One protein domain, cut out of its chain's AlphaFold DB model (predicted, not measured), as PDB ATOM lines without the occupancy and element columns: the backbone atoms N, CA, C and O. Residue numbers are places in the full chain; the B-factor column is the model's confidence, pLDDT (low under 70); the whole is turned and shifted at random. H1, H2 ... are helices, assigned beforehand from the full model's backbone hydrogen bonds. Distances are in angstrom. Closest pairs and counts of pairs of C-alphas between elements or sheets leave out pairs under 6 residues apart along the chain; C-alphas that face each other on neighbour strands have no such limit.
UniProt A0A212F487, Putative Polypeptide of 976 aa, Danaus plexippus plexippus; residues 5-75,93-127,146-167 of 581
ATOM      1  N   GLN A   5     343.570 273.568 397.015       49.69
ATOM      2  CA  GLN A   5     344.169 272.617 397.956       49.69
ATOM      3  C   GLN A   5     343.842 271.160 397.598       49.69
ATOM      4  O   GLN A   5     344.770 270.370 397.518       49.69
ATOM      5  N   GLU A   6     342.600 270.794 397.260       46.25
ATOM      6  CA  GLU A   6     342.272 269.424 396.804       46.25
ATOM      7  C   GLU A   6     343.029 269.043 395.515       46.25
ATOM      8  O   GLU A   6     343.573 267.944 395.394       46.25
ATOM      9  N   ARG A   7     343.152 269.977 394.559       50.44
ATOM     10  CA  ARG A   7     343.947 269.780 393.328       50.44
ATOM     11  C   ARG A   7     345.453 269.656 393.608       50.44
ATOM     12  O   ARG A   7     346.198 269.139 392.770       50.44
ATOM     13  N   LEU A   8     345.921 270.096 394.777       51.28
ATOM     14  CA  LEU A   8     347.287 269.892 395.264       51.28
ATOM     15  C   LEU A   8     347.428 268.607 396.106       51.28
ATOM     16  O   LEU A   8     348.427 267.914 395.937       51.28
ATOM     17  N   GLN A   9     346.417 268.250 396.901       48.31
ATOM     18  CA  GLN A   9     346.305 267.040 397.737       48.31
ATOM     19  C   GLN A   9     346.093 265.743 396.937       48.31
ATOM     20  O   GLN A   9     346.052 264.658 397.515       48.31
ATOM     21  N   LEU A  10     345.975 265.823 395.608       46.50
ATOM     22  CA  LEU A  10     345.972 264.665 394.715       46.50
ATOM     23  C   LEU A  10     347.266 263.845 394.863       46.50
ATOM     24  O   LEU A  10     348.263 264.150 394.202       46.50
ATOM     25  N   LYS A  11     347.187 262.833 395.745       55.00
ATOM     26  CA  LYS A  11     348.144 261.766 396.095       55.00
ATOM     27  C   LYS A  11     349.392 261.740 395.210       55.00
ATOM     28  O   LYS A  11     349.345 261.279 394.069       55.00
ATOM     29  N   ARG A  12     350.515 262.218 395.750       59.69
ATOM     30  CA  ARG A  12     351.815 262.249 395.071       59.69
ATOM     31  C   ARG A  12     352.842 261.462 395.861       59.69
ATOM     32  O   ARG A  12     353.482 262.012 396.748       59.69
ATOM     33  N   VAL A  13     353.072 260.227 395.414       69.62
ATOM     34  CA  VAL A  13     354.424 259.659 395.452       69.62
ATOM     35  C   VAL A  13     355.365 260.732 394.881       69.62
ATOM     36  O   VAL A  13     355.072 261.242 393.789       69.62
ATOM     37  N   PRO A  14     356.429 261.137 395.594       81.25
ATOM     38  CA  PRO A  14     357.344 262.148 395.094       81.25
ATOM     39  C   PRO A  14     357.871 261.783 393.706       81.25
ATOM     40  O   PRO A  14     358.204 260.633 393.426       81.25
ATOM     41  N   LEU A  15     357.957 262.770 392.809       80.06
ATOM     42  CA  LEU A  15     358.552 262.527 391.493       80.06
ATOM     43  C   LEU A  15     360.050 262.224 391.595       80.06
ATOM     44  O   LEU A  15     360.597 261.641 390.663       80.06
ATOM     45  N   ASP A  16     360.700 262.604 392.687       87.56
ATOM     46  CA  ASP A  16     362.147 262.634 392.813       87.56
ATOM     47  C   ASP A  16     362.598 262.103 394.171       87.56
ATOM     48  O   ASP A  16     361.930 262.315 395.179       87.56
ATOM     49  N   THR A  17     363.761 261.462 394.217       89.25
ATOM     50  CA  THR A  17     364.446 261.109 395.464       89.25
ATOM     51  C   THR A  17     365.351 262.270 395.871       89.25
ATOM     52  O   THR A  17     366.276 262.617 395.134       89.25
ATOM     53  N   TRP A  18     365.075 262.895 397.014       92.31
ATOM     54  CA  TRP A  18     365.911 263.957 397.588       92.31
ATOM     55  C   TRP A  18     366.923 263.368 398.571       92.31
ATOM     56  O   TRP A  18     366.614 262.394 399.255       92.31
ATOM     57  N   ASN A  19     368.122 263.950 398.640       92.88
ATOM     58  CA  ASN A  19     369.133 263.542 399.621       92.88
ATOM     59  C   ASN A  19     368.827 264.112 401.025       92.88
ATOM     60  O   ASN A  19     367.968 264.984 401.182       92.88
ATOM     61  N   VAL A  20     369.541 263.635 402.052       94.12
ATOM     62  CA  VAL A  20     369.317 264.037 403.456       94.12
ATOM     63  C   VAL A  20     369.493 265.549 403.643       94.12
ATOM     64  O   VAL A  20     368.693 266.174 404.334       94.12
ATOM     65  N   ARG A  21     370.466 266.180 402.967       94.38
ATOM     66  CA  ARG A  21     370.635 267.647 402.956       94.38
ATOM     67  C   ARG A  21     369.395 268.367 402.415       94.38
ATOM     68  O   ARG A  21     368.932 269.324 403.026       94.38
ATOM     69  N   GLU A  22     368.852 267.927 401.285       94.94
ATOM     70  CA  GLU A  22     367.662 268.515 400.659       94.94
ATOM     71  C   GLU A  22     366.405 268.337 401.521       94.94
ATOM     72  O   GLU A  22     365.621 269.279 401.673       94.94
ATOM     73  N   GLN A  23     366.233 267.160 402.129       95.19
ATOM     74  CA  GLN A  23     365.164 266.879 403.092       95.19
ATOM     75  C   GLN A  23     365.304 267.736 404.359       95.19
ATOM     76  O   GLN A  23     364.321 268.314 404.824       95.19
ATOM     77  N   LEU A  24     366.522 267.889 404.890       95.50
ATOM     78  CA  LEU A  24     366.805 268.736 406.048       95.50
ATOM     79  C   LEU A  24     366.492 270.208 405.747       95.50
ATOM     80  O   LEU A  24     365.809 270.867 406.534       95.50
ATOM     81  N   CYS A  25     366.921 270.723 404.591       95.31
ATOM     82  CA  CYS A  25     366.565 272.068 404.131       95.31
ATOM     83  C   CYS A  25     365.043 272.256 404.002       95.31
ATOM     84  O   CYS A  25     364.539 273.321 404.363       95.31
ATOM     85  N   LEU A  26     364.308 271.236 403.538       95.56
ATOM     86  CA  LEU A  26     362.845 271.245 403.469       95.56
ATOM     87  C   LEU A  26     362.205 271.350 404.853       95.56
ATOM     88  O   LEU A  26     361.436 272.280 405.087       95.56
ATOM     89  N   ALA A  27     362.554 270.446 405.771       95.06
ATOM     90  CA  ALA A  27     362.038 270.448 407.138       95.06
ATOM     91  C   ALA A  27     362.329 271.784 407.837       95.06
ATOM     92  O   ALA A  27     361.428 272.411 408.390       95.06
ATOM     93  N   SER A  28     363.559 272.284 407.695       94.88
ATOM     94  CA  SER A  28     364.002 273.570 408.243       94.88
ATOM     95  C   SER A  28     363.194 274.755 407.698       94.88
ATOM     96  O   SER A  28     362.860 275.680 408.435       94.88
ATOM     97  N   ALA A  29     362.882 274.759 406.398       95.25
ATOM     98  CA  ALA A  29     362.086 275.814 405.774       95.25
ATOM     99  C   ALA A  29     360.600 275.734 406.156       95.25
ATOM    100  O   ALA A  29     359.977 276.781 406.341       95.25
ATOM    101  N   VAL A  30     360.044 274.526 406.304       94.38
ATOM    102  CA  VAL A  30     358.657 274.313 406.745       94.38
ATOM    103  C   VAL A  30     358.471 274.718 408.208       94.38
ATOM    104  O   VAL A  30     357.530 275.451 408.492       94.38
ATOM    105  N   VAL A  31     359.395 274.365 409.111       92.56
ATOM    106  CA  VAL A  31     359.353 274.795 410.525       92.56
ATOM    107  C   VAL A  31     359.329 276.325 410.655       92.56
ATOM    108  O   VAL A  31     358.578 276.853 411.468       92.56
ATOM    109  N   ARG A  32     360.066 277.061 409.807       91.44
ATOM    110  CA  ARG A  32     360.044 278.541 409.809       91.44
ATOM    111  C   ARG A  32     358.841 279.179 409.104       91.44
ATOM    112  O   ARG A  32     358.516 280.322 409.410       91.44
ATOM    113  N   SER A  33     358.237 278.512 408.118       92.38
ATOM    114  CA  SER A  33     357.263 279.140 407.194       92.38
ATOM    115  C   SER A  33     355.831 278.609 407.320       92.38
ATOM    116  O   SER A  33     354.915 279.203 406.751       92.38
ATOM    117  N   GLY A  34     355.642 277.484 408.011       89.06
ATOM    118  CA  GLY A  34     354.416 276.690 407.997       89.06
ATOM    119  C   GLY A  34     354.280 275.812 406.746       89.06
ATOM    120  O   GLY A  34     354.664 276.189 405.636       89.06
ATOM    121  N   ASP A  35     353.648 274.651 406.914       86.69
ATOM    122  CA  ASP A  35     353.323 273.685 405.851       86.69
ATOM    123  C   ASP A  35     352.151 274.129 404.947       86.69
ATOM    124  O   ASP A  35     351.726 273.407 404.049       86.69
ATOM    125  N   GLN A  36     351.629 275.338 405.157       89.94
ATOM    126  CA  GLN A  36     350.661 275.979 404.268       89.94
ATOM    127  C   GLN A  36     351.329 276.976 403.302       89.94
ATOM    128  O   GLN A  36     350.755 277.297 402.261       89.94
ATOM    129  N   ASN A  37     352.554 277.445 403.587       92.12
ATOM    130  CA  ASN A  37     353.227 278.494 402.810       92.12
ATOM    131  C   ASN A  37     354.298 277.942 401.850       92.12
ATOM    132  O   ASN A  37     355.473 278.325 401.873       92.12
ATOM    133  N   TRP A  38     353.878 277.046 400.954       93.62
ATOM    134  CA  TRP A  38     354.763 276.419 399.965       93.62
ATOM    135  C   TRP A  38     355.467 277.419 399.038       93.62
ATOM    136  O   TRP A  38     356.532 277.109 398.504       93.62
ATOM    137  N   MET A  39     354.914 278.624 398.868       92.75
ATOM    138  CA  MET A  39     355.519 279.735 398.131       92.75
ATOM    139  C   MET A  39     356.837 280.179 398.779       92.75
ATOM    140  O   MET A  39     357.858 280.248 398.092       92.75
ATOM    141  N   THR A  40     356.828 280.436 400.090       94.12
ATOM    142  CA  THR A  40     358.024 280.822 400.858       94.12
ATOM    143  C   THR A  40     359.014 279.667 400.961       94.12
ATOM    144  O   THR A  40     360.195 279.863 400.680       94.12
ATOM    145  N   VAL A  41     358.538 278.447 401.245       94.88
ATOM    146  CA  VAL A  41     359.381 277.235 401.299       94.88
ATOM    147  C   VAL A  41     360.112 277.012 399.967       94.88
ATOM    148  O   VAL A  41     361.330 276.856 399.944       94.88
ATOM    149  N   SER A  42     359.400 277.088 398.837       95.19
ATOM    150  CA  SER A  42     359.976 276.941 397.491       95.19
ATOM    151  C   SER A  42     361.015 278.021 397.162       95.19
ATOM    152  O   SER A  42     362.018 277.721 396.516       95.19
ATOM    153  N   ARG A  43     360.823 279.268 397.621       94.12
ATOM    154  CA  ARG A  43     361.828 280.335 397.468       94.12
ATOM    155  C   ARG A  43     363.062 280.082 398.337       94.12
ATOM    156  O   ARG A  43     364.171 280.172 397.823       94.12
ATOM    157  N   ALA A  44     362.875 279.710 399.602       93.69
ATOM    158  CA  ALA A  44     363.966 279.423 400.531       93.69
ATOM    159  C   ALA A  44     364.826 278.228 400.082       93.69
ATOM    160  O   ALA A  44     366.046 278.273 400.196       93.69
ATOM    161  N   LEU A  45     364.225 277.178 399.512       94.00
ATOM    162  CA  LEU A  45     364.998 276.049 398.979       94.00
ATOM    163  C   LEU A  45     365.754 276.402 397.692       94.00
ATOM    164  O   LEU A  45     366.786 275.802 397.420       94.00
ATOM    165  N   LYS A  46     365.305 277.400 396.921       91.25
ATOM    166  CA  LYS A  46     366.013 277.851 395.712       91.25
ATOM    167  C   LYS A  46     367.266 278.688 395.988       91.25
ATOM    168  O   LYS A  46     368.057 278.848 395.067       91.25
ATOM    169  N   THR A  47     367.474 279.185 397.211       87.62
ATOM    170  CA  THR A  47     368.716 279.885 397.594       87.62
ATOM    171  C   THR A  47     369.756 278.974 398.250       87.62
ATOM    172  O   THR A  47     370.940 279.279 398.176       87.62
ATOM    173  N   VAL A  48     369.346 277.851 398.860       86.12
ATOM    174  CA  VAL A  48     370.258 276.876 399.511       86.12
ATOM    175  C   VAL A  48     370.399 275.543 398.759       86.12
ATOM    176  O   VAL A  48     371.243 274.709 399.106       86.12
ATOM    177  N   GLY A  49     369.549 275.307 397.759       79.69
ATOM    178  CA  GLY A  49     369.528 274.106 396.930       79.69
ATOM    179  C   GLY A  49     370.728 273.990 395.992       79.69
ATOM    180  O   GLY A  49     371.503 274.926 395.810       79.69
ATOM    181  N   GLU A  50     370.899 272.816 395.395       82.81
ATOM    182  CA  GLU A  50     372.034 272.550 394.509       82.81
ATOM    183  C   GLU A  50     371.782 273.111 393.095       82.81
ATOM    184  O   GLU A  50     370.721 272.911 392.501       82.81
ATOM    185  N   SER A  51     372.778 273.795 392.522       74.94
ATOM    186  CA  SER A  51     372.680 274.477 391.217       74.94
ATOM    187  C   SER A  51     372.605 273.537 390.005       74.94
ATOM    188  O   SER A  51     372.319 273.976 388.894       74.94
ATOM    189  N   ASN A  52     372.837 272.241 390.214       82.88
ATOM    190  CA  ASN A  52     372.726 271.181 389.212       82.88
ATOM    191  C   ASN A  52     371.291 270.630 389.057       82.88
ATOM    192  O   ASN A  52     371.071 269.751 388.219       82.88
ATOM    193  N   ARG A  53     370.323 271.087 389.869       88.38
ATOM    194  CA  ARG A  53     368.964 270.527 389.890       88.38
ATOM    195  C   ARG A  53     368.030 271.207 388.870       88.38
ATOM    196  O   ARG A  53     368.134 272.410 388.639       88.38
ATOM    197  N   PRO A  54     367.073 270.466 388.274       89.06
ATOM    198  CA  PRO A  54     366.076 271.017 387.349       89.06
ATOM    199  C   PRO A  54     365.259 272.196 387.929       89.06
ATOM    200  O   PRO A  54     364.991 272.228 389.128       89.06
ATOM    201  N   PRO A  55     364.771 273.147 387.106       86.19
ATOM    202  CA  PRO A  55     364.148 274.397 387.585       86.19
ATOM    203  C   PRO A  55     362.830 274.202 388.363       86.19
ATOM    204  O   PRO A  55     362.411 275.066 389.148       86.19
ATOM    205  N   ASP A  56     362.180 273.058 388.147       88.56
ATOM    206  CA  ASP A  56     360.976 272.588 388.832       88.56
ATOM    207  C   ASP A  56     361.253 271.779 390.114       88.56
ATOM    208  O   ASP A  56     360.318 271.521 390.873       88.56
ATOM    209  N   TRP A  57     362.509 271.387 390.358       93.25
ATOM    210  CA  TRP A  57     362.898 270.458 391.421       93.25
ATOM    211  C   TRP A  57     362.441 270.967 392.790       93.25
ATOM    212  O   TRP A  57     361.631 270.318 393.441       93.25
ATOM    213  N   TYR A  58     362.818 272.197 393.155       94.25
ATOM    214  CA  TYR A  58     362.336 272.903 394.353       94.25
ATOM    215  C   TYR A  58     361.044 273.713 394.099       94.25
ATOM    216  O   TYR A  58     360.898 274.840 394.576       94.25
ATOM    217  N   SER A  59     360.111 273.212 393.281       92.25
ATOM    218  CA  SER A  59     358.794 273.850 393.093       92.25
ATOM    219  C   SER A  59     357.873 273.627 394.295       92.25
ATOM    220  O   SER A  59     357.957 272.603 394.964       92.25
ATOM    221  N   GLN A  60     356.923 274.541 394.517       93.19
ATOM    222  CA  GLN A  60     355.888 274.454 395.567       93.19
ATOM    223  C   GLN A  60     355.218 273.066 395.624       93.19
ATOM    224  O   GLN A  60     355.086 272.468 396.689       93.19
ATOM    225  N   LYS A  61     354.856 272.527 394.449       88.50
ATOM    226  CA  LYS A  61     354.246 271.201 394.259       88.50
ATOM    227  C   LYS A  61     355.178 270.047 394.652       88.50
ATOM    228  O   LYS A  61     354.689 269.032 395.137       88.50
ATOM    229  N   SER A  62     356.480 270.196 394.416       91.19
ATOM    230  CA  SER A  62     357.502 269.218 394.796       91.19
ATOM    231  C   SER A  62     357.758 269.261 396.304       91.19
ATOM    232  O   SER A  62     357.601 268.243 396.968       91.19
ATOM    233  N   CYS A  63     358.006 270.451 396.868       92.94
ATOM    234  CA  CYS A  63     358.180 270.667 398.308       92.94
ATOM    235  C   CYS A  63     357.027 270.067 399.133       92.94
ATOM    236  O   CYS A  63     357.283 269.344 400.091       92.94
ATOM    237  N   ALA A  64     355.775 270.304 398.726       91.44
ATOM    238  CA  ALA A  64     354.601 269.752 399.402       91.44
ATOM    239  C   ALA A  64     354.541 268.212 399.350       91.44
ATOM    240  O   ALA A  64     354.220 267.575 400.350       91.44
ATOM    241  N   ALA A  65     354.870 267.605 398.203       90.38
ATOM    242  CA  ALA A  65     354.873 266.148 398.051       90.38
ATOM    243  C   ALA A  65     356.003 265.484 398.858       90.38
ATOM    244  O   ALA A  65     355.768 264.486 399.532       90.38
ATOM    245  N   GLN A  66     357.206 266.067 398.839       93.00
ATOM    246  CA  GLN A  66     358.343 265.581 399.625       93.00
ATOM    247  C   GLN A  66     358.081 265.677 401.128       93.00
ATOM    248  O   GLN A  66     358.394 264.750 401.868       93.00
ATOM    249  N   TYR A  67     357.476 266.774 401.593       92.62
ATOM    250  CA  TYR A  67     357.174 266.927 403.014       92.62
ATOM    251  C   TYR A  67     356.050 265.988 403.469       92.62
ATOM    252  O   TYR A  67     356.131 265.425 404.556       92.62
ATOM    253  N   GLY A  68     355.050 265.744 402.613       89.75
ATOM    254  CA  GLY A  68     354.048 264.700 402.840       89.75
ATOM    255  C   GLY A  68     354.682 263.316 403.017       89.75
ATOM    256  O   GLY A  68     354.385 262.637 403.994       89.75
ATOM    257  N   ALA A  69     355.622 262.940 402.145       89.00
ATOM    258  CA  ALA A  69     356.342 261.669 402.256       89.00
ATOM    259  C   ALA A  69     357.220 261.573 403.523       89.00
ATOM    260  O   ALA A  69     357.357 260.487 404.080       89.00
ATOM    261  N   LEU A  70     357.782 262.682 404.022       90.44
ATOM    262  CA  LEU A  70     358.471 262.699 405.324       90.44
ATOM    263  C   LEU A  70     357.493 262.484 406.494       90.44
ATOM    264  O   LEU A  70     357.802 261.731 407.413       90.44
ATOM    265  N   LEU A  71     356.302 263.093 406.444       88.25
ATOM    266  CA  LEU A  71     355.258 262.924 407.465       88.25
ATOM    267  C   LEU A  71     354.674 261.499 407.501       88.25
ATOM    268  O   LEU A  71     354.316 261.031 408.576       88.25
ATOM    269  N   GLU A  72     354.612 260.792 406.367       84.06
ATOM    270  CA  GLU A  72     354.164 259.385 406.305       84.06
ATOM    271  C   GLU A  72     355.038 258.428 407.141       84.06
ATOM    272  O   GLU A  72     354.566 257.361 407.531       84.06
ATOM    273  N   HIS A  73     356.283 258.809 407.449       75.00
ATOM    274  CA  HIS A  73     357.258 257.981 408.167       75.00
ATOM    275  C   HIS A  73     357.444 258.368 409.647       75.00
ATOM    276  O   HIS A  73     358.314 257.805 410.310       75.00
ATOM    277  N   VAL A  74     356.652 259.309 410.182       79.56
ATOM    278  CA  VAL A  74     356.777 259.777 411.574       79.56
ATOM    279  C   VAL A  74     355.496 259.531 412.365       79.56
ATOM    280  O   VAL A  74     354.428 260.060 412.061       79.56
ATOM    281  N   GLU A  75     355.616 258.726 413.423       67.06
ATOM    282  CA  GLU A  75     354.498 258.373 414.294       67.06
ATOM    283  C   GLU A  75     353.983 259.595 415.067       67.06
ATOM    284  O   GLU A  75     354.572 260.035 416.054       67.06
ATOM    285  N   GLU A  93     359.355 268.899 414.488       87.06
ATOM    286  CA  GLU A  93     360.617 268.918 415.246       87.06
ATOM    287  C   GLU A  93     361.318 267.555 415.208       87.06
ATOM    288  O   GLU A  93     362.525 267.495 414.979       87.06
ATOM    289  N   SER A  94     360.561 266.461 415.339       90.00
ATOM    290  CA  SER A  94     361.080 265.090 415.257       90.00
ATOM    291  C   SER A  94     361.748 264.811 413.899       90.00
ATOM    292  O   SER A  94     362.906 264.387 413.856       90.00
ATOM    293  N   ILE A  95     361.085 265.173 412.788       92.31
ATOM    294  CA  ILE A  95     361.656 265.125 411.427       92.31
ATOM    295  C   ILE A  95     362.950 265.948 411.350       92.31
ATOM    296  O   ILE A  95     363.965 265.467 410.839       92.31
ATOM    297  N   LEU A  96     362.933 267.190 411.847       93.75
ATOM    298  CA  LEU A  96     364.078 268.101 411.779       93.75
ATOM    299  C   LEU A  96     365.292 267.551 412.547       93.75
ATOM    300  O   LEU A  96     366.405 267.545 412.023       93.75
ATOM    301  N   LYS A  97     365.071 267.042 413.759       91.75
ATOM    302  CA  LYS A  97     366.069 266.423 414.641       91.75
ATOM    303  C   LYS A  97     366.673 265.159 414.024       91.75
ATOM    304  O   LYS A  97     367.896 265.048 413.946       91.75
ATOM    305  N   GLN A  98     365.838 264.254 413.507       93.75
ATOM    306  CA  GLN A  98     366.291 263.033 412.834       93.75
ATOM    307  C   GLN A  98     367.140 263.348 411.593       93.75
ATOM    308  O   GLN A  98     368.241 262.814 411.451       93.75
ATOM    309  N   LEU A  99     366.672 264.244 410.718       95.88
ATOM    310  CA  LEU A  99     367.407 264.643 409.513       95.88
ATOM    311  C   LEU A  99     368.699 265.406 409.842       95.88
ATOM    312  O   LEU A  99     369.685 265.276 409.119       95.88
ATOM    313  N   THR A 100     368.729 266.158 410.948       96.19
ATOM    314  CA  THR A 100     369.951 266.816 411.439       96.19
ATOM    315  C   THR A 100     370.986 265.777 411.864       96.19
ATOM    316  O   THR A 100     372.121 265.832 411.396       96.19
ATOM    317  N   GLN A 101     370.598 264.775 412.664       96.56
ATOM    318  CA  GLN A 101     371.504 263.695 413.073       96.56
ATOM    319  C   GLN A 101     372.004 262.877 411.872       96.56
ATOM    320  O   GLN A 101     373.199 262.596 411.768       96.56
ATOM    321  N   GLN A 102     371.117 262.546 410.927       96.69
ATOM    322  CA  GLN A 102     371.504 261.867 409.687       96.69
ATOM    323  C   GLN A 102     372.483 262.711 408.858       96.69
ATOM    324  O   GLN A 102     373.451 262.166 408.331       96.69
ATOM    325  N   ARG A 103     372.297 264.038 408.778       96.19
ATOM    326  CA  ARG A 103     373.216 264.928 408.053       96.19
ATOM    327  C   ARG A 103     374.571 265.078 408.748       96.19
ATOM    328  O   ARG A 103     375.579 265.185 408.055       96.19
ATOM    329  N   ILE A 104     374.620 265.065 410.082       96.44
ATOM    330  CA  ILE A 104     375.883 265.040 410.839       96.44
ATOM    331  C   ILE A 104     376.664 263.764 410.499       96.44
ATOM    332  O   ILE A 104     377.828 263.856 410.112       96.44
ATOM    333  N   GLN A 105     376.006 262.600 410.530       97.12
ATOM    334  CA  GLN A 105     376.631 261.328 410.152       97.12
ATOM    335  C   GLN A 105     377.074 261.308 408.678       97.12
ATOM    336  O   GLN A 105     378.168 260.850 408.366       97.12
ATOM    337  N   GLU A 106     376.262 261.845 407.761       95.88
ATOM    338  CA  GLU A 106     376.607 261.974 406.337       95.88
ATOM    339  C   GLU A 106     377.872 262.830 406.135       95.88
ATOM    340  O   GLU A 106     378.751 262.460 405.356       95.88
ATOM    341  N   ILE A 107     378.003 263.945 406.864       95.62
ATOM    342  CA  ILE A 107     379.192 264.813 406.828       95.62
ATOM    343  C   ILE A 107     380.413 264.099 407.418       95.62
ATOM    344  O   ILE A 107     381.478 264.145 406.807       95.62
ATOM    345  N   GLN A 108     380.270 263.412 408.556       97.38
ATOM    346  CA  GLN A 108     381.353 262.635 409.171       97.38
ATOM    347  C   GLN A 108     381.870 261.543 408.223       97.38
ATOM    348  O   GLN A 108     383.072 261.465 407.985       97.38
ATOM    349  N   ASN A 109     380.964 260.776 407.609       96.56
ATOM    350  CA  ASN A 109     381.306 259.741 406.631       96.56
ATOM    351  C   ASN A 109     381.952 260.332 405.362       96.56
ATOM    352  O   ASN A 109     382.849 259.732 404.780       96.56
ATOM    353  N   THR A 110     381.514 261.521 404.929       95.44
ATOM    354  CA  THR A 110     382.131 262.227 403.792       95.44
ATOM    355  C   THR A 110     383.554 262.683 404.127       95.44
ATOM    356  O   THR A 110     384.440 262.588 403.284       95.44
ATOM    357  N   LEU A 111     383.791 263.155 405.355       95.56
ATOM    358  CA  LEU A 111     385.108 263.594 405.814       95.56
ATOM    359  C   LEU A 111     386.091 262.421 405.940       95.56
ATOM    360  O   LEU A 111     387.234 262.549 405.508       95.56
ATOM    361  N   THR A 112     385.664 261.274 406.477       97.44
ATOM    362  CA  THR A 112     386.524 260.078 406.546       97.44
ATOM    363  C   THR A 112     386.871 259.540 405.158       97.44
ATOM    364  O   THR A 112     388.032 259.211 404.915       97.44
ATOM    365  N   GLU A 113     385.917 259.533 404.223       95.88
ATOM    366  CA  GLU A 113     386.157 259.151 402.826       95.88
ATOM    367  C   GLU A 113     387.115 260.127 402.119       95.88
ATOM    368  O   GLU A 113     388.079 259.698 401.488       95.88
ATOM    369  N   MET A 114     386.923 261.444 402.272       95.56
ATOM    370  CA  MET A 114     387.833 262.447 401.703       95.56
ATOM    371  C   MET A 114     389.254 262.351 402.276       95.56
ATOM    372  O   MET A 114     390.216 262.474 401.521       95.56
ATOM    373  N   ASN A 115     389.400 262.096 403.579       96.44
ATOM    374  CA  ASN A 115     390.709 261.904 404.206       96.44
ATOM    375  C   ASN A 115     391.391 260.618 403.704       96.44
ATOM    376  O   ASN A 115     392.590 260.631 403.432       96.44
ATOM    377  N   SER A 116     390.627 259.535 403.513       97.00
ATOM    378  CA  SER A 116     391.114 258.287 402.908       97.00
ATOM    379  C   SER A 116     391.615 258.513 401.477       97.00
ATOM    380  O   SER A 116     392.745 258.151 401.153       97.00
ATOM    381  N   GLN A 117     390.828 259.198 400.638       94.38
ATOM    382  CA  GLN A 117     391.218 259.552 399.266       94.38
ATOM    383  C   GLN A 117     392.436 260.489 399.220       94.38
ATOM    384  O   GLN A 117     393.280 260.351 398.336       94.38
ATOM    385  N   TYR A 118     392.556 261.427 400.164       95.38
ATOM    386  CA  TYR A 118     393.715 262.314 400.266       95.38
ATOM    387  C   TYR A 118     394.998 261.545 400.600       95.38
ATOM    388  O   TYR A 118     395.998 261.712 399.905       95.38
ATOM    389  N   GLU A 119     394.977 260.670 401.611       97.19
ATOM    390  CA  GLU A 119     396.147 259.862 401.974       97.19
ATOM    391  C   GLU A 119     396.506 258.842 400.878       97.19
ATOM    392  O   GLU A 119     397.688 258.644 400.603       97.19
ATOM    393  N   GLN A 120     395.521 258.274 400.168       93.25
ATOM    394  CA  GLN A 120     395.763 257.463 398.964       93.25
ATOM    395  C   GLN A 120     396.504 258.267 397.883       93.25
ATOM    396  O   GLN A 120     397.608 257.889 397.501       93.25
ATOM    397  N   LEU A 121     395.965 259.413 397.452       92.94
ATOM    398  CA  LEU A 121     396.583 260.260 396.419       92.94
ATOM    399  C   LEU A 121     397.970 260.782 396.829       92.94
ATOM    400  O   LEU A 121     398.874 260.871 396.004       92.94
ATOM    401  N   LYS A 122     398.160 261.114 398.108       95.19
ATOM    402  CA  LYS A 122     399.448 261.518 398.689       95.19
ATOM    403  C   LYS A 122     400.476 260.383 398.622       95.19
ATOM    404  O   LYS A 122     401.628 260.635 398.274       95.19
ATOM    405  N   ASN A 123     400.061 259.145 398.893       93.31
ATOM    406  CA  ASN A 123     400.915 257.967 398.755       93.31
ATOM    407  C   ASN A 123     401.227 257.660 397.282       93.31
ATOM    408  O   ASN A 123     402.395 257.457 396.968       93.31
ATOM    409  N   GLU A 124     400.250 257.737 396.371       91.12
ATOM    410  CA  GLU A 124     400.474 257.606 394.918       91.12
ATOM    411  C   GLU A 124     401.461 258.665 394.388       91.12
ATOM    412  O   GLU A 124     402.363 258.350 393.617       91.12
ATOM    413  N   ILE A 125     401.347 259.923 394.833       91.62
ATOM    414  CA  ILE A 125     402.272 261.008 394.460       91.62
ATOM    415  C   ILE A 125     403.693 260.742 394.979       91.62
ATOM    416  O   ILE A 125     404.661 261.021 394.270       91.62
ATOM    417  N   ASN A 126     403.835 260.199 396.191       92.69
ATOM    418  CA  ASN A 126     405.135 259.813 396.743       92.69
ATOM    419  C   ASN A 126     405.726 258.592 396.016       92.69
ATOM    420  O   ASN A 126     406.924 258.572 395.743       92.69
ATOM    421  N   GLU A 127     404.893 257.614 395.649       89.88
ATOM    422  CA  GLU A 127     405.275 256.428 394.877       89.88
ATOM    423  C   GLU A 127     405.760 256.814 393.470       89.88
ATOM    424  O   GLU A 127     406.837 256.393 393.061       89.88
ATOM    425  N   GLU A 146     393.108 256.175 384.274       94.31
ATOM    426  CA  GLU A 146     392.236 256.020 383.106       94.31
ATOM    427  C   GLU A 146     390.913 255.308 383.445       94.31
ATOM    428  O   GLU A 146     389.850 255.705 382.958       94.31
ATOM    429  N   SER A 147     390.946 254.263 384.276       95.12
ATOM    430  CA  SER A 147     389.751 253.528 384.708       95.12
ATOM    431  C   SER A 147     388.800 254.430 385.504       95.12
ATOM    432  O   SER A 147     387.597 254.478 385.220       95.12
ATOM    433  N   ALA A 148     389.346 255.241 386.416       91.75
ATOM    434  CA  ALA A 148     388.613 256.254 387.168       91.75
ATOM    435  C   ALA A 148     388.036 257.352 386.256       91.75
ATOM    436  O   ALA A 148     386.908 257.804 386.469       91.75
ATOM    437  N   LYS A 149     388.747 257.764 385.199       92.94
ATOM    438  CA  LYS A 149     388.209 258.680 384.177       92.94
ATOM    439  C   LYS A 149     387.033 258.048 383.420       92.94
ATOM    440  O   LYS A 149     385.956 258.643 383.365       92.94
ATOM    441  N   ARG A 150     387.192 256.811 382.932       95.06
ATOM    442  CA  ARG A 150     386.121 256.029 382.282       95.06
ATOM    443  C   ARG A 150     384.919 255.815 383.211       95.06
ATOM    444  O   ARG A 150     383.797 255.686 382.726       95.06
ATOM    445  N   ALA A 151     385.119 255.764 384.531       95.06
ATOM    446  CA  ALA A 151     384.037 255.717 385.517       95.06
ATOM    447  C   ALA A 151     383.272 257.048 385.589       95.06
ATOM    448  O   ALA A 151     382.061 257.053 385.376       95.06
ATOM    449  N   ARG A 152     383.970 258.182 385.747       92.12
ATOM    450  CA  ARG A 152     383.355 259.528 385.747       92.12
ATOM    451  C   ARG A 152     382.561 259.806 384.461       92.12
ATOM    452  O   ARG A 152     381.486 260.406 384.516       92.12
ATOM    453  N   GLU A 153     383.050 259.336 383.313       92.44
ATOM    454  CA  GLU A 153     382.348 259.404 382.022       92.44
ATOM    455  C   GLU A 153     381.067 258.549 382.017       92.44
ATOM    456  O   GLU A 153     379.993 259.058 381.677       92.44
ATOM    457  N   ARG A 154     381.138 257.290 382.485       95.12
ATOM    458  CA  ARG A 154     379.962 256.423 382.692       95.12
ATOM    459  C   ARG A 154     378.937 257.062 383.635       95.12
ATOM    460  O   ARG A 154     377.747 257.021 383.342       95.12
ATOM    461  N   ASP A 155     379.367 257.712 384.712       91.81
ATOM    462  CA  ASP A 155     378.471 258.394 385.655       91.81
ATOM    463  C   ASP A 155     377.873 259.692 385.112       91.81
ATOM    464  O   ASP A 155     376.764 260.073 385.492       91.81
ATOM    465  N   SER A 156     378.558 260.364 384.188       88.94
ATOM    466  CA  SER A 156     377.975 261.459 383.411       88.94
ATOM    467  C   SER A 156     376.864 260.951 382.488       88.94
ATOM    468  O   SER A 156     375.755 261.487 382.501       88.94
ATOM    469  N   ALA A 157     377.111 259.849 381.770       93.12
ATOM    470  CA  ALA A 157     376.112 259.208 380.917       93.12
ATOM    471  C   ALA A 157     374.904 258.677 381.716       93.12
ATOM    472  O   ALA A 157     373.764 258.917 381.318       93.12
ATOM    473  N   ARG A 158     375.131 258.039 382.878       93.38
ATOM    474  CA  ARG A 158     374.062 257.586 383.792       93.38
ATOM    475  C   ARG A 158     373.175 258.748 384.251       93.38
ATOM    476  O   ARG A 158     371.953 258.654 384.146       93.38
ATOM    477  N   ARG A 159     373.764 259.871 384.683       87.81
ATOM    478  CA  ARG A 159     373.008 261.074 385.093       87.81
ATOM    479  C   ARG A 159     372.225 261.703 383.938       87.81
ATOM    480  O   ARG A 159     371.080 262.101 384.138       87.81
ATOM    481  N   ALA A 160     372.799 261.759 382.735       88.12
ATOM    482  CA  ALA A 160     372.109 262.270 381.548       88.12
ATOM    483  C   ALA A 160     370.910 261.391 381.141       88.12
ATOM    484  O   ALA A 160     369.833 261.913 380.850       88.12
ATOM    485  N   ALA A 161     371.064 260.062 381.179       92.56
ATOM    486  CA  ALA A 161     369.977 259.120 380.909       92.56
ATOM    487  C   ALA A 161     368.841 259.238 381.941       92.56
ATOM    488  O   ALA A 161     367.675 259.337 381.562       92.56
ATOM    489  N   TRP A 162     369.179 259.319 383.232       91.31
ATOM    490  CA  TRP A 162     368.207 259.502 384.315       91.31
ATOM    491  C   TRP A 162     367.439 260.832 384.213       91.31
ATOM    492  O   TRP A 162     366.225 260.855 384.413       91.31
ATOM    493  N   LEU A 163     368.100 261.936 383.832       87.88
ATOM    494  CA  LEU A 163     367.422 263.217 383.581       87.88
ATOM    495  C   LEU A 163     366.387 263.105 382.448       87.88
ATOM    496  O   LEU A 163     365.275 263.617 382.593       87.88
ATOM    497  N   LYS A 164     366.718 262.394 381.362       89.88
ATOM    498  CA  LYS A 164     365.785 262.125 380.256       89.88
ATOM    499  C   LYS A 164     364.604 261.267 380.713       89.88
ATOM    500  O   LYS A 164     363.458 261.619 380.452       89.88
ATOM    501  N   GLU A 165     364.854 260.174 381.432       91.12
ATOM    502  CA  GLU A 165     363.790 259.304 381.952       91.12
ATOM    503  C   GLU A 165     362.854 260.056 382.914       91.12
ATOM    504  O   GLU A 165     361.631 259.900 382.854       91.12
ATOM    505  N   ARG A 166     363.409 260.920 383.772       89.25
ATOM    506  CA  ARG A 166     362.656 261.811 384.665       89.25
ATOM    507  C   ARG A 166     361.737 262.757 383.886       89.25
ATOM    508  O   ARG A 166     360.574 262.917 384.261       89.25
ATOM    509  N   GLU A 167     362.236 263.373 382.815       87.88
ATOM    510  CA  GLU A 167     361.444 264.253 381.951       87.88
ATOM    511  C   GLU A 167     360.334 263.482 381.224       87.88
ATOM    512  O   GLU A 167     359.169 263.881 381.278       87.88
TER     513      GLU A 167
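AT A GLANCE: This is residues 5 to 75, 93 to 127 and 146 to 167 of the 581 residues of the protein "Putative Polypeptide of 976 aa" of Danaus plexippus plexippus (UniProt A0A212F487). The long helix H5 packs with residues 93 to 103 on H2 in a small crossed cluster of H2, H3 and H4, and sticks out as an arm at 108 to 127. H6 touches no helix, standing free at 146 to 162; H1 is near H4. The printed part, 128 residues, is all helix: six named helices, H1 to H6, loose, radius of gyration of the C-alphas 18.4 A, spans 63 by 34 by 27 A.

IN THESE COORDINATES: Find C-alpha 93 at (360.617, 268.918, 415.246); H5 runs 50.6 A to C-alpha 127. H6, residues 146 to 167, runs 31.9 A to (361.444, 264.253, 381.951). Find H2 at 20 to 33, H3 at 38 to 48, H4 at 60 to 71, H1 at 5 to 9.

HOW THE PARTS SIT: At the hub H2, the closest C-alphas to H5 are Leu 24 and Leu 99, 5.4 A; to H3, Ala 29 and Val 41, 5.4 A, a steep tilt of 47 degrees. O i to N i+4 pairs are within hydrogen-bond range throughout, except H3, 5 of 7.

THE WHOLE: Cuts leave C-alpha gaps of 12.2 A from 75 to 93 and 17.6 A from 127 to 146. The link H3 to H4 is long. Residues 5 to 13 and 75 have pLDDT under 70.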